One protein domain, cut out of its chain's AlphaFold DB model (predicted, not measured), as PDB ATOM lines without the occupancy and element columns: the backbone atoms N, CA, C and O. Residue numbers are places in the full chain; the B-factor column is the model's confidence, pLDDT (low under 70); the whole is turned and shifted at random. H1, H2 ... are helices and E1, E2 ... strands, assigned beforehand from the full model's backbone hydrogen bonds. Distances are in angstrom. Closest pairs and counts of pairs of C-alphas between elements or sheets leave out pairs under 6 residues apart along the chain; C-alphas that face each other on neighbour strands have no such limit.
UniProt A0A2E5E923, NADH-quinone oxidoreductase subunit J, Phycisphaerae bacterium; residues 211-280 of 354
ATOM      1  N   HIS A 211     -18.905 -20.326  -3.718       84.81
ATOM      2  CA  HIS A 211     -17.464 -20.177  -3.886       84.81
ATOM      3  C   HIS A 211     -16.686 -20.567  -2.622       84.81
ATOM      4  O   HIS A 211     -15.866 -21.477  -2.687       84.81
ATOM      5  N   ASP A 212     -16.989 -19.969  -1.464       85.38
ATOM      6  CA  ASP A 212     -16.296 -20.260  -0.196       85.38
ATOM      7  C   ASP A 212     -16.392 -21.743   0.180       85.38
ATOM      8  O   ASP A 212     -15.408 -22.365   0.582       85.38
ATOM      9  N   ARG A 213     -17.570 -22.349  -0.020       84.81
ATOM     10  CA  ARG A 213     -17.772 -23.787   0.206       84.81
ATOM     11  C   ARG A 213     -16.886 -24.622  -0.710       84.81
ATOM     12  O   ARG A 213     -16.272 -25.584  -0.254       84.81
ATOM     13  N   ASN A 214     -16.798 -24.266  -1.989       88.75
ATOM     14  CA  ASN A 214     -15.952 -24.973  -2.945       88.75
ATOM     15  C   ASN A 214     -14.457 -24.765  -2.664       88.75
ATOM     16  O   ASN A 214     -13.685 -25.703  -2.854       88.75
ATOM     17  N   VAL A 215     -14.053 -23.604  -2.140       88.56
ATOM     18  CA  VAL A 215     -12.685 -23.349  -1.660       88.56
ATOM     19  C   VAL A 215     -12.335 -24.296  -0.515       88.56
ATOM     20  O   VAL A 215     -11.333 -25.008  -0.617       88.56
ATOM     21  N   THR A 216     -13.185 -24.401   0.511       88.00
ATOM     22  CA  THR A 216     -12.977 -25.353   1.616       88.00
ATOM     23  C   THR A 216     -12.974 -26.804   1.125       88.00
ATOM     24  O   THR A 216     -12.120 -27.594   1.528       88.00
ATOM     25  N   ARG A 217     -13.880 -27.173   0.204       89.50
ATOM     26  CA  ARG A 217     -13.884 -28.517  -0.408       89.50
ATOM     27  C   ARG A 217     -12.575 -28.805  -1.141       89.50
ATOM     28  O   ARG A 217     -12.048 -29.907  -1.012       89.50
ATOM     29  N   ALA A 218     -12.050 -27.828  -1.879       90.56
ATOM     30  CA  ALA A 218     -10.796 -27.959  -2.605       90.56
ATOM     31  C   ALA A 218      -9.604 -28.115  -1.652       90.56
ATOM     32  O   ALA A 218      -8.748 -28.955  -1.900       90.56
ATOM     33  N   GLU A 219      -9.564 -27.360  -0.549       89.56
ATOM     34  CA  GLU A 219      -8.476 -27.445   0.444       89.56
ATOM     35  C   GLU A 219      -8.403 -28.833   1.081       89.56
ATOM     36  O   GLU A 219      -7.335 -29.441   1.159       89.56
ATOM     37  N   VAL A 220      -9.554 -29.371   1.486       91.06
ATOM     38  CA  VAL A 220      -9.615 -30.716   2.067       91.06
ATOM     39  C   VAL A 220      -9.285 -31.780   1.024       91.06
ATOM     40  O   VAL A 220      -8.567 -32.730   1.328       91.06
ATOM     41  N   LEU A 221      -9.756 -31.630  -0.218       91.75
ATOM     42  CA  LEU A 221      -9.469 -32.596  -1.277       91.75
ATOM     43  C   LEU A 221      -7.976 -32.625  -1.645       91.75
ATOM     44  O   LEU A 221      -7.428 -33.710  -1.828       91.75
ATOM     45  N   GLU A 222      -7.297 -31.475  -1.680       90.75
ATOM     46  CA  GLU A 222      -5.839 -31.396  -1.874       90.75
ATOM     47  C   GLU A 222      -5.065 -32.126  -0.768       90.75
ATOM     48  O   GLU A 222      -4.070 -32.799  -1.052       90.75
ATOM     49  N   GLY A 223      -5.558 -32.069   0.472       89.31
ATOM     50  CA  GLY A 223      -5.028 -32.835   1.604       89.31
ATOM     51  C   GLY A 223      -5.219 -34.356   1.498       89.31
ATOM     52  O   GLY A 223      -4.566 -35.118   2.215       89.31
ATOM     53  N   LEU A 224      -6.074 -34.824   0.580       90.88
ATOM     54  CA  LEU A 224      -6.437 -36.231   0.384       90.88
ATOM     55  C   LEU A 224      -5.927 -36.755  -0.975       90.88
ATOM     56  O   LEU A 224      -6.724 -37.067  -1.865       90.88
ATOM     57  N   PRO A 225      -4.605 -36.957  -1.159       90.44
ATOM     58  CA  PRO A 225      -3.993 -37.158  -2.478       90.44
ATOM     59  C   PRO A 225      -4.523 -38.382  -3.236       90.44
ATOM     60  O   PRO A 225      -4.624 -38.360  -4.460       90.44
ATOM     61  N   ARG A 226      -4.885 -39.460  -2.527       91.75
ATOM     62  CA  ARG A 226      -5.460 -40.667  -3.151       91.75
ATOM     63  C   ARG A 226      -6.875 -40.429  -3.672       91.75
ATOM     64  O   ARG A 226      -7.200 -40.883  -4.764       91.75
ATOM     65  N   GLN A 227      -7.702 -39.731  -2.896       92.06
ATOM     66  CA  GLN A 227      -9.075 -39.417  -3.287       92.06
ATOM     67  C   GLN A 227      -9.086 -38.383  -4.405       92.06
ATOM     68  O   GLN A 227      -9.766 -38.588  -5.402       92.06
ATOM     69  N   PHE A 228      -8.266 -37.338  -4.282       92.69
ATOM     70  CA  PHE A 228      -8.075 -36.347  -5.329       92.69
ATOM     71  C   PHE A 228      -7.655 -36.988  -6.654       92.69
ATOM     72  O   PHE A 228      -8.263 -36.727  -7.689       92.69
ATOM     73  N   ARG A 229      -6.670 -37.896  -6.615       93.06
ATOM     74  CA  ARG A 229      -6.237 -38.627  -7.806       93.06
ATOM     75  C   ARG A 229      -7.365 -39.442  -8.432       93.06
ATOM     76  O   ARG A 229      -7.631 -39.289  -9.620       93.06
ATOM     77  N   SER A 230      -8.050 -40.244  -7.620       92.06
ATOM     78  CA  SER A 230      -9.188 -41.060  -8.059       92.06
ATOM     79  C   SER A 230     -10.310 -40.211  -8.675       92.06
ATOM     80  O   SER A 230     -10.883 -40.581  -9.696       92.06
ATOM     81  N   ALA A 231     -10.586 -39.038  -8.096       91.75
ATOM     82  CA  ALA A 231     -11.622 -38.116  -8.554       91.75
ATOM     83  C   ALA A 231     -11.316 -37.486  -9.924       91.75
ATOM     84  O   ALA A 231     -12.229 -37.229 -10.704       91.75
ATOM     85  N   VAL A 232     -10.040 -37.239 -10.230       91.94
ATOM     86  CA  VAL A 232      -9.618 -36.734 -11.547       91.94
ATOM     87  C   VAL A 232      -9.566 -37.869 -12.574       91.94
ATOM     88  O   VAL A 232     -10.020 -37.700 -13.707       91.94
ATOM     89  N   GLU A 233      -9.051 -39.036 -12.183       91.56
ATOM     90  CA  GLU A 233      -8.919 -40.210 -13.057       91.56
ATOM     91  C   GLU A 233     -10.273 -40.816 -13.448       91.56
ATOM     92  O   GLU A 233     -10.397 -41.353 -14.549       91.56
ATOM     93  N   SER A 234     -11.303 -40.690 -12.603       90.69
ATOM     94  CA  SER A 234     -12.662 -41.141 -12.929       90.69
ATOM     95  C   SER A 234     -13.281 -40.372 -14.101       90.69
ATOM     96  O   SER A 234     -14.058 -40.944 -14.867       90.69
ATOM     97  N   VAL A 235     -12.914 -39.098 -14.275       89.94
ATOM     98  CA  VAL A 235     -13.382 -38.244 -15.380       89.94
ATOM     99  C   VAL A 235     -12.431 -38.294 -16.568       89.94
ATOM    100  O   VAL A 235     -12.865 -38.304 -17.721       89.94
ATOM    101  N   SER A 236     -11.125 -38.310 -16.304       90.12
ATOM    102  CA  SER A 236     -10.086 -38.285 -17.330       90.12
ATOM    103  C   SER A 236      -9.007 -39.332 -17.032       90.12
ATOM    104  O   SER A 236      -7.949 -38.981 -16.505       90.12
ATOM    105  N   PRO A 237      -9.206 -40.601 -17.437       89.38
ATOM    106  CA  PRO A 237      -8.233 -41.676 -17.204       89.38
ATOM    107  C   PRO A 237      -6.859 -41.425 -17.845       89.38
ATOM    108  O   PRO A 237      -5.852 -41.966 -17.406       89.38
ATOM    109  N   THR A 238      -6.810 -40.598 -18.891       89.00
ATOM    110  CA  THR A 238      -5.596 -40.234 -19.641       89.00
ATOM    111  C   THR A 238      -4.904 -38.970 -19.109       89.00
ATOM    112  O   THR A 238      -4.039 -38.401 -19.783       89.00
ATOM    113  N   PHE A 239      -5.297 -38.493 -17.923       91.38
ATOM    114  CA  PHE A 239      -4.699 -37.325 -17.279       91.38
ATOM    115  C   PHE A 239      -3.258 -37.612 -16.824       91.38
ATOM    116  O   PHE A 239      -2.984 -38.617 -16.171       91.38
ATOM    117  N   GLN A 240      -2.326 -36.717 -17.153       89.94
ATOM    118  CA  GLN A 240      -0.921 -36.821 -16.758       89.94
ATOM    119  C   GLN A 240      -0.664 -36.044 -15.465       89.94
ATOM    120  O   GLN A 240      -0.914 -34.842 -15.385       89.94
ATOM    121  N   TRP A 241      -0.108 -36.733 -14.471       89.19
ATOM    122  CA  TRP A 241       0.296 -36.151 -13.191       89.19
ATOM    123  C   TRP A 241       1.731 -35.594 -13.251       89.19
ATOM    124  O   TRP A 241       2.589 -36.239 -13.860       89.19
ATOM    125  N   PRO A 242       2.045 -34.473 -12.568       88.81
ATOM    126  CA  PRO A 242       1.167 -33.658 -11.719       88.81
ATOM    127  C   PRO A 242       0.342 -32.600 -12.495       88.81
ATOM    128  O   PRO A 242       0.746 -32.186 -13.584       88.81
ATOM    129  N   PRO A 243      -0.794 -32.131 -11.934       90.12
ATOM    130  CA  PRO A 243      -1.516 -30.962 -12.424       90.12
ATOM    131  C   PRO A 243      -0.637 -29.708 -12.412       90.12
ATOM    132  O   PRO A 243       0.326 -29.611 -11.655       90.12
ATOM    133  N   ALA A 244      -1.001 -28.729 -13.232       89.62
ATOM    134  CA  ALA A 244      -0.387 -27.414 -13.230       89.62
ATOM    135  C   ALA A 244      -0.811 -26.626 -11.983       89.62
ATOM    136  O   ALA A 244      -2.002 -26.398 -11.763       89.62
ATOM    137  N   GLU A 245       0.175 -26.174 -11.212       87.94
ATOM    138  CA  GLU A 245      -0.030 -25.323 -10.041       87.94
ATOM    139  C   GLU A 245      -0.573 -23.936 -10.424       87.94
ATOM    140  O   GLU A 245      -0.317 -23.396 -11.509       87.94
ATOM    141  N   ASN A 246      -1.359 -23.361  -9.519       86.25
ATOM    142  CA  ASN A 246      -1.839 -21.985  -9.600       86.25
ATOM    143  C   ASN A 246      -0.766 -21.000  -9.133       86.25
ATOM    144  O   ASN A 246       0.239 -21.385  -8.543       86.25
ATOM    145  N   ALA A 247      -1.040 -19.704  -9.307       81.06
ATOM    146  CA  ALA A 247      -0.221 -18.639  -8.726       81.06
ATOM    147  C   ALA A 247      -0.063 -18.775  -7.195       81.06
ATOM    148  O   ALA A 247       0.979 -18.414  -6.658       81.06
ATOM    149  N   ASP A 248      -1.059 -19.359  -6.524       81.38
ATOM    150  CA  ASP A 248      -1.083 -19.570  -5.072       81.38
ATOM    151  C   ASP A 248      -0.473 -20.918  -4.632       81.38
ATOM    152  O   ASP A 248      -0.606 -21.307  -3.474       81.38
ATOM    153  N   GLY A 249       0.141 -21.682  -5.548       83.69
ATOM    154  CA  GLY A 249       0.724 -23.003  -5.257       83.69
ATOM    155  C   GLY A 249      -0.297 -24.135  -5.062       83.69
ATOM    156  O   GLY A 249       0.068 -25.250  -4.703       83.69
ATOM    157  N   ARG A 250      -1.584 -23.862  -5.303       87.62
ATOM    158  CA  ARG A 250      -2.678 -24.842  -5.232       87.62
ATOM    159  C   ARG A 250      -2.837 -25.617  -6.540       87.62
ATOM    160  O   ARG A 250      -2.607 -25.070  -7.618       87.62
ATOM    161  N   LEU A 251      -3.255 -26.876  -6.445       90.50
ATOM    162  CA  LEU A 251      -3.461 -27.788  -7.579       90.50
ATOM    163  C   LEU A 251      -4.906 -27.754  -8.095       90.50
ATOM    164  O   LEU A 251      -5.155 -28.026  -9.272       90.50
ATOM    165  N   ILE A 252      -5.857 -27.436  -7.218       90.88
ATOM    166  CA  ILE A 252      -7.284 -27.350  -7.510       90.88
ATOM    167  C   ILE A 252      -7.679 -25.883  -7.669       90.88
ATOM    168  O   ILE A 252      -7.284 -25.006  -6.899       90.88
ATOM    169  N   ARG A 253      -8.474 -25.612  -8.701       91.31
ATOM    170  CA  ARG A 253      -9.081 -24.312  -8.986       91.31
ATOM    171  C   ARG A 253     -10.570 -24.376  -8.678       91.31
ATOM    172  O   ARG A 253     -11.192 -25.429  -8.823       91.31
ATOM    173  N   VAL A 254     -11.129 -23.242  -8.274       90.12
ATOM    174  CA  VAL A 254     -12.551 -23.098  -7.958       90.12
ATOM    175  C   VAL A 254     -13.152 -22.038  -8.868       90.12
ATOM    176  O   VAL A 254     -12.634 -20.924  -8.937       90.12
ATOM    177  N   ASP A 255     -14.233 -22.392  -9.557       86.25
ATOM    178  CA  ASP A 255     -15.083 -21.469 -10.310       86.25
ATOM    179  C   ASP A 255     -16.511 -21.438  -9.727       86.25
ATOM    180  O   ASP A 255     -16.786 -22.025  -8.675       86.25
ATOM    181  N   GLU A 256     -17.420 -20.712 -10.380       78.38
ATOM    182  CA  GLU A 256     -18.839 -20.656  -9.991       78.38
ATOM    183  C   GLU A 256     -19.556 -22.007 -10.160       78.38
ATOM    184  O   GLU A 256     -20.544 -22.273  -9.478       78.38
ATOM    185  N   GLU A 257     -19.042 -22.874 -11.033       76.38
ATOM    186  CA  GLU A 257     -19.637 -24.158 -11.402       76.38
ATOM    187  C   GLU A 257     -19.048 -25.348 -10.611       76.38
ATOM    188  O   GLU A 257     -19.489 -26.481 -10.801       76.38
ATOM    189  N   GLY A 258     -18.018 -25.152  -9.774       84.12
ATOM    190  CA  GLY A 258     -17.401 -26.215  -8.972       84.12
ATOM    191  C   GLY A 258     -15.869 -26.223  -8.950       84.12
ATOM    192  O   GLY A 258     -15.199 -25.192  -8.999       84.12
ATOM    193  N   LEU A 259     -15.306 -27.423  -8.800       91.00
ATOM    194  CA  LEU A 259     -13.868 -27.651  -8.653       91.00
ATOM    195  C   LEU A 259     -13.292 -28.189  -9.965       91.00
ATOM    196  O   LEU A 259     -13.884 -29.065 -10.596       91.00
ATOM    197  N   TYR A 260     -12.111 -27.727 -10.365       91.62
ATOM    198  CA  TYR A 260     -11.436 -28.239 -11.557       91.62
ATOM    199  C   TYR A 260      -9.914 -28.204 -11.429       91.62
ATOM    200  O   TYR A 260      -9.341 -27.425 -10.669       91.62
ATOM    201  N   VAL A 261      -9.246 -29.054 -12.203       92.38
ATOM    202  CA  VAL A 261      -7.782 -29.113 -12.303       92.38
ATOM    203  C   VAL A 261      -7.347 -28.838 -13.727       92.38
ATOM    204  O   VAL A 261      -8.070 -29.140 -14.673       92.38
ATOM    205  N   VAL A 262      -6.149 -28.292 -13.903       90.69
ATOM    206  CA  VAL A 262      -5.562 -28.086 -15.230       90.69
ATOM    207  C   VAL A 262      -4.339 -28.977 -15.349       90.69
ATOM    208  O   VAL A 262      -3.455 -28.930 -14.504       90.69
ATOM    209  N   GLY A 263      -4.269 -29.799 -16.389       90.19
ATOM    210  CA  GLY A 263      -3.129 -30.688 -16.612       90.19
ATOM    211  C   GLY A 263      -3.016 -31.106 -18.066       90.19
ATOM    212  O   GLY A 263      -3.808 -30.673 -18.906       90.19
ATOM    213  N   LYS A 264      -1.995 -31.900 -18.385       87.69
ATOM    214  CA  LYS A 264      -1.814 -32.448 -19.734       87.69
ATOM    215  C   LYS A 264      -2.558 -33.771 -19.866       87.69
ATOM    216  O   LYS A 264      -2.643 -34.539 -18.913       87.69
ATOM    217  N   VAL A 265      -3.079 -34.037 -21.055       85.19
ATOM    218  CA  VAL A 265      -3.662 -35.335 -21.428       85.19
ATOM    219  C   VAL A 265      -2.668 -36.076 -22.334       85.19
ATOM    220  O   VAL A 265      -1.699 -35.475 -22.794       85.19
ATOM    221  N   GLU A 266      -2.881 -37.362 -22.611       80.06
ATOM    222  CA  GLU A 266      -2.054 -38.197 -23.508       80.06
ATOM    223  C   GLU A 266      -1.674 -37.524 -24.847       80.06
ATOM    224  O   GLU A 266      -0.573 -37.717 -25.352       80.06
ATOM    225  N   THR A 267      -2.528 -36.646 -25.381       74.56
ATOM    226  CA  THR A 267      -2.271 -35.857 -26.602       74.56
ATOM    227  C   THR A 267      -1.290 -34.688 -26.414       74.56
ATOM    228  O   THR A 267      -1.038 -33.938 -27.356       74.56
ATOM    229  N   GLY A 268      -0.760 -34.479 -25.207       75.88
ATOM    230  CA  GLY A 268       0.118 -33.364 -24.836       75.88
ATOM    231  C   GLY A 268      -0.595 -32.015 -24.659       75.88
ATOM    232  O   GLY A 268       0.020 -31.062 -24.175       75.88
ATOM    233  N   ALA A 269      -1.882 -31.926 -25.012       81.38
ATOM    234  CA  ALA A 269      -2.695 -30.725 -24.854       81.38
ATOM    235  C   ALA A 269      -3.054 -30.485 -23.380       81.38
ATOM    236  O   ALA A 269      -3.384 -31.424 -22.649       81.38
ATOM    237  N   SER A 270      -3.010 -29.221 -22.949       84.69
ATOM    238  CA  SER A 270      -3.484 -28.834 -21.620       84.69
ATOM    239  C   SER A 270      -5.006 -28.718 -21.624       84.69
ATOM    240  O   SER A 270      -5.576 -28.061 -22.496       84.69
ATOM    241  N   ARG A 271      -5.664 -29.368 -20.663       87.38
ATOM    242  CA  ARG A 271      -7.121 -29.380 -20.527       87.38
ATOM    243  C   ARG A 271      -7.518 -29.148 -19.072       87.38
ATOM    244  O   ARG A 271      -6.871 -29.659 -18.160       87.38
ATOM    245  N   ALA A 272      -8.600 -28.397 -18.882       89.75
ATOM    246  CA  ALA A 272      -9.295 -28.307 -17.607       89.75
ATOM    247  C   ALA A 272     -10.202 -29.537 -17.425       89.75
ATOM    248  O   ALA A 272     -11.038 -29.829 -18.284       89.75
ATOM    249  N   VAL A 273     -10.016 -30.266 -16.327       89.56
ATOM    250  CA  VAL A 273     -10.828 -31.421 -15.933       89.56
ATOM    251  C   VAL A 273     -11.641 -31.021 -14.709       89.56
ATOM    252  O   VAL A 273     -11.072 -30.713 -13.664       89.56
ATOM    253  N   ARG A 274     -12.970 -31.000 -14.850       91.12
ATOM    254  CA  ARG A 274     -13.896 -30.705 -13.752       91.12
ATOM    255  C   ARG A 274     -14.000 -31.930 -12.845       91.12
ATOM    256  O   ARG A 274     -14.191 -33.043 -13.335       91.12
ATOM    257  N   ILE A 275     -13.848 -31.712 -11.545       90.25
ATOM    258  CA  ILE A 275     -14.008 -32.743 -10.528       90.25
ATOM    259  C   ILE A 275     -15.513 -32.905 -10.270       90.25
ATOM    260  O   ILE A 275     -16.183 -31.898 -10.032       90.25
ATOM    261  N   PRO A 276     -16.055 -34.132 -10.312       88.69
ATOM    262  CA  PRO A 276     -17.458 -34.377 -10.006       88.69
ATOM    263  C   PRO A 276     -17.800 -33.976  -8.568       88.69
ATOM    264  O   PRO A 276     -16.997 -34.179  -7.652       88.69
ATOM    265  N   ASP A 277     -19.003 -33.448  -8.343       83.94
ATOM    266  CA  ASP A 277     -19.418 -33.012  -7.007       83.94
ATOM    267  C   ASP A 277     -19.510 -34.162  -5.991       83.94
ATOM    268  O   ASP A 277     -19.221 -33.979  -4.806       83.94
ATOM    269  N   ASP A 278     -19.848 -35.362  -6.450       85.19
ATOM    270  CA  ASP A 278     -19.935 -36.582  -5.647       85.19
ATOM    271  C   ASP A 278     -18.563 -37.190  -5.308       85.19
ATOM    272  O   ASP A 278     -18.451 -37.986  -4.374       85.19
ATOM    273  N   ALA A 279     -17.505 -36.787  -6.021       84.38
ATOM    274  CA  ALA A 279     -16.133 -37.226  -5.761       84.38
ATOM    275  C   ALA A 279     -15.429 -36.403  -4.662       84.38
ATOM    276  O   ALA A 279     -14.300 -36.721  -4.261       84.38
ATOM    277  N   GLY A 280     -16.090 -35.355  -4.158       83.50
ATOM    278  CA  GLY A 280     -15.593 -34.513  -3.073       83.50
ATOM    279  C   GLY A 280     -15.519 -35.230  -1.714       83.50
ATOM    280  O   GLY A 280     -16.013 -36.350  -1.556       83.50
TER     281      GLY A 280
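AT A GLANCE: This is residues 211 to 280 of the 354 residues of the protein "NADH-quinone oxidoreductase subunit J" of Phycisphaerae bacterium (UniProt A0A2E5E923). Look for a small three-stranded sheet, E1 - E2 - E3, with two helices over one face, H1 along E1 and H2 across E3. The sheet is a meander, each strand the antiparallel neighbour of the one before; helices on one face make two layers. The printed part has 70 residues, with named elements in the order H1 H2 E1 E2 E3, class mixed; it is compact, radius of gyration of the C-alphas 11.2 A, spans 34 by 25 by 21 A.

IN THESE COORDINATES: Find E2 at residues 258 to 265, 20.7 A long; it bends by 52 degrees at residue 262. E1 is residues 252 to 255; E3, residues 270 to 275, ends at C-alpha 275 (-14.008, -32.743, -10.528). H1, residues 211 to 222, runs 16.3 A from C-alpha 211 (-17.464, -20.177, -3.886); H2 is residues 225 to 233.

HOW THE PARTS SIT: Within hydrogen-bond range are N 253 and O 260, 2.8 A, in hairpin E1 and E2, and N 261 and O 273, 2.9 A, in hairpin E2 and E3. H1's closest C-alphas to E1 are Ala 218 and Ile 252, 6.1 A. H2's to E3 are Val 232 and Ile 275, 6.0 A. In H1 and H2 every O i to N i+4 pair is within range.

THE WHOLE: The printed part has no cut; H2 to E1 is a long link. No printed residue is under 70 in pLDDT.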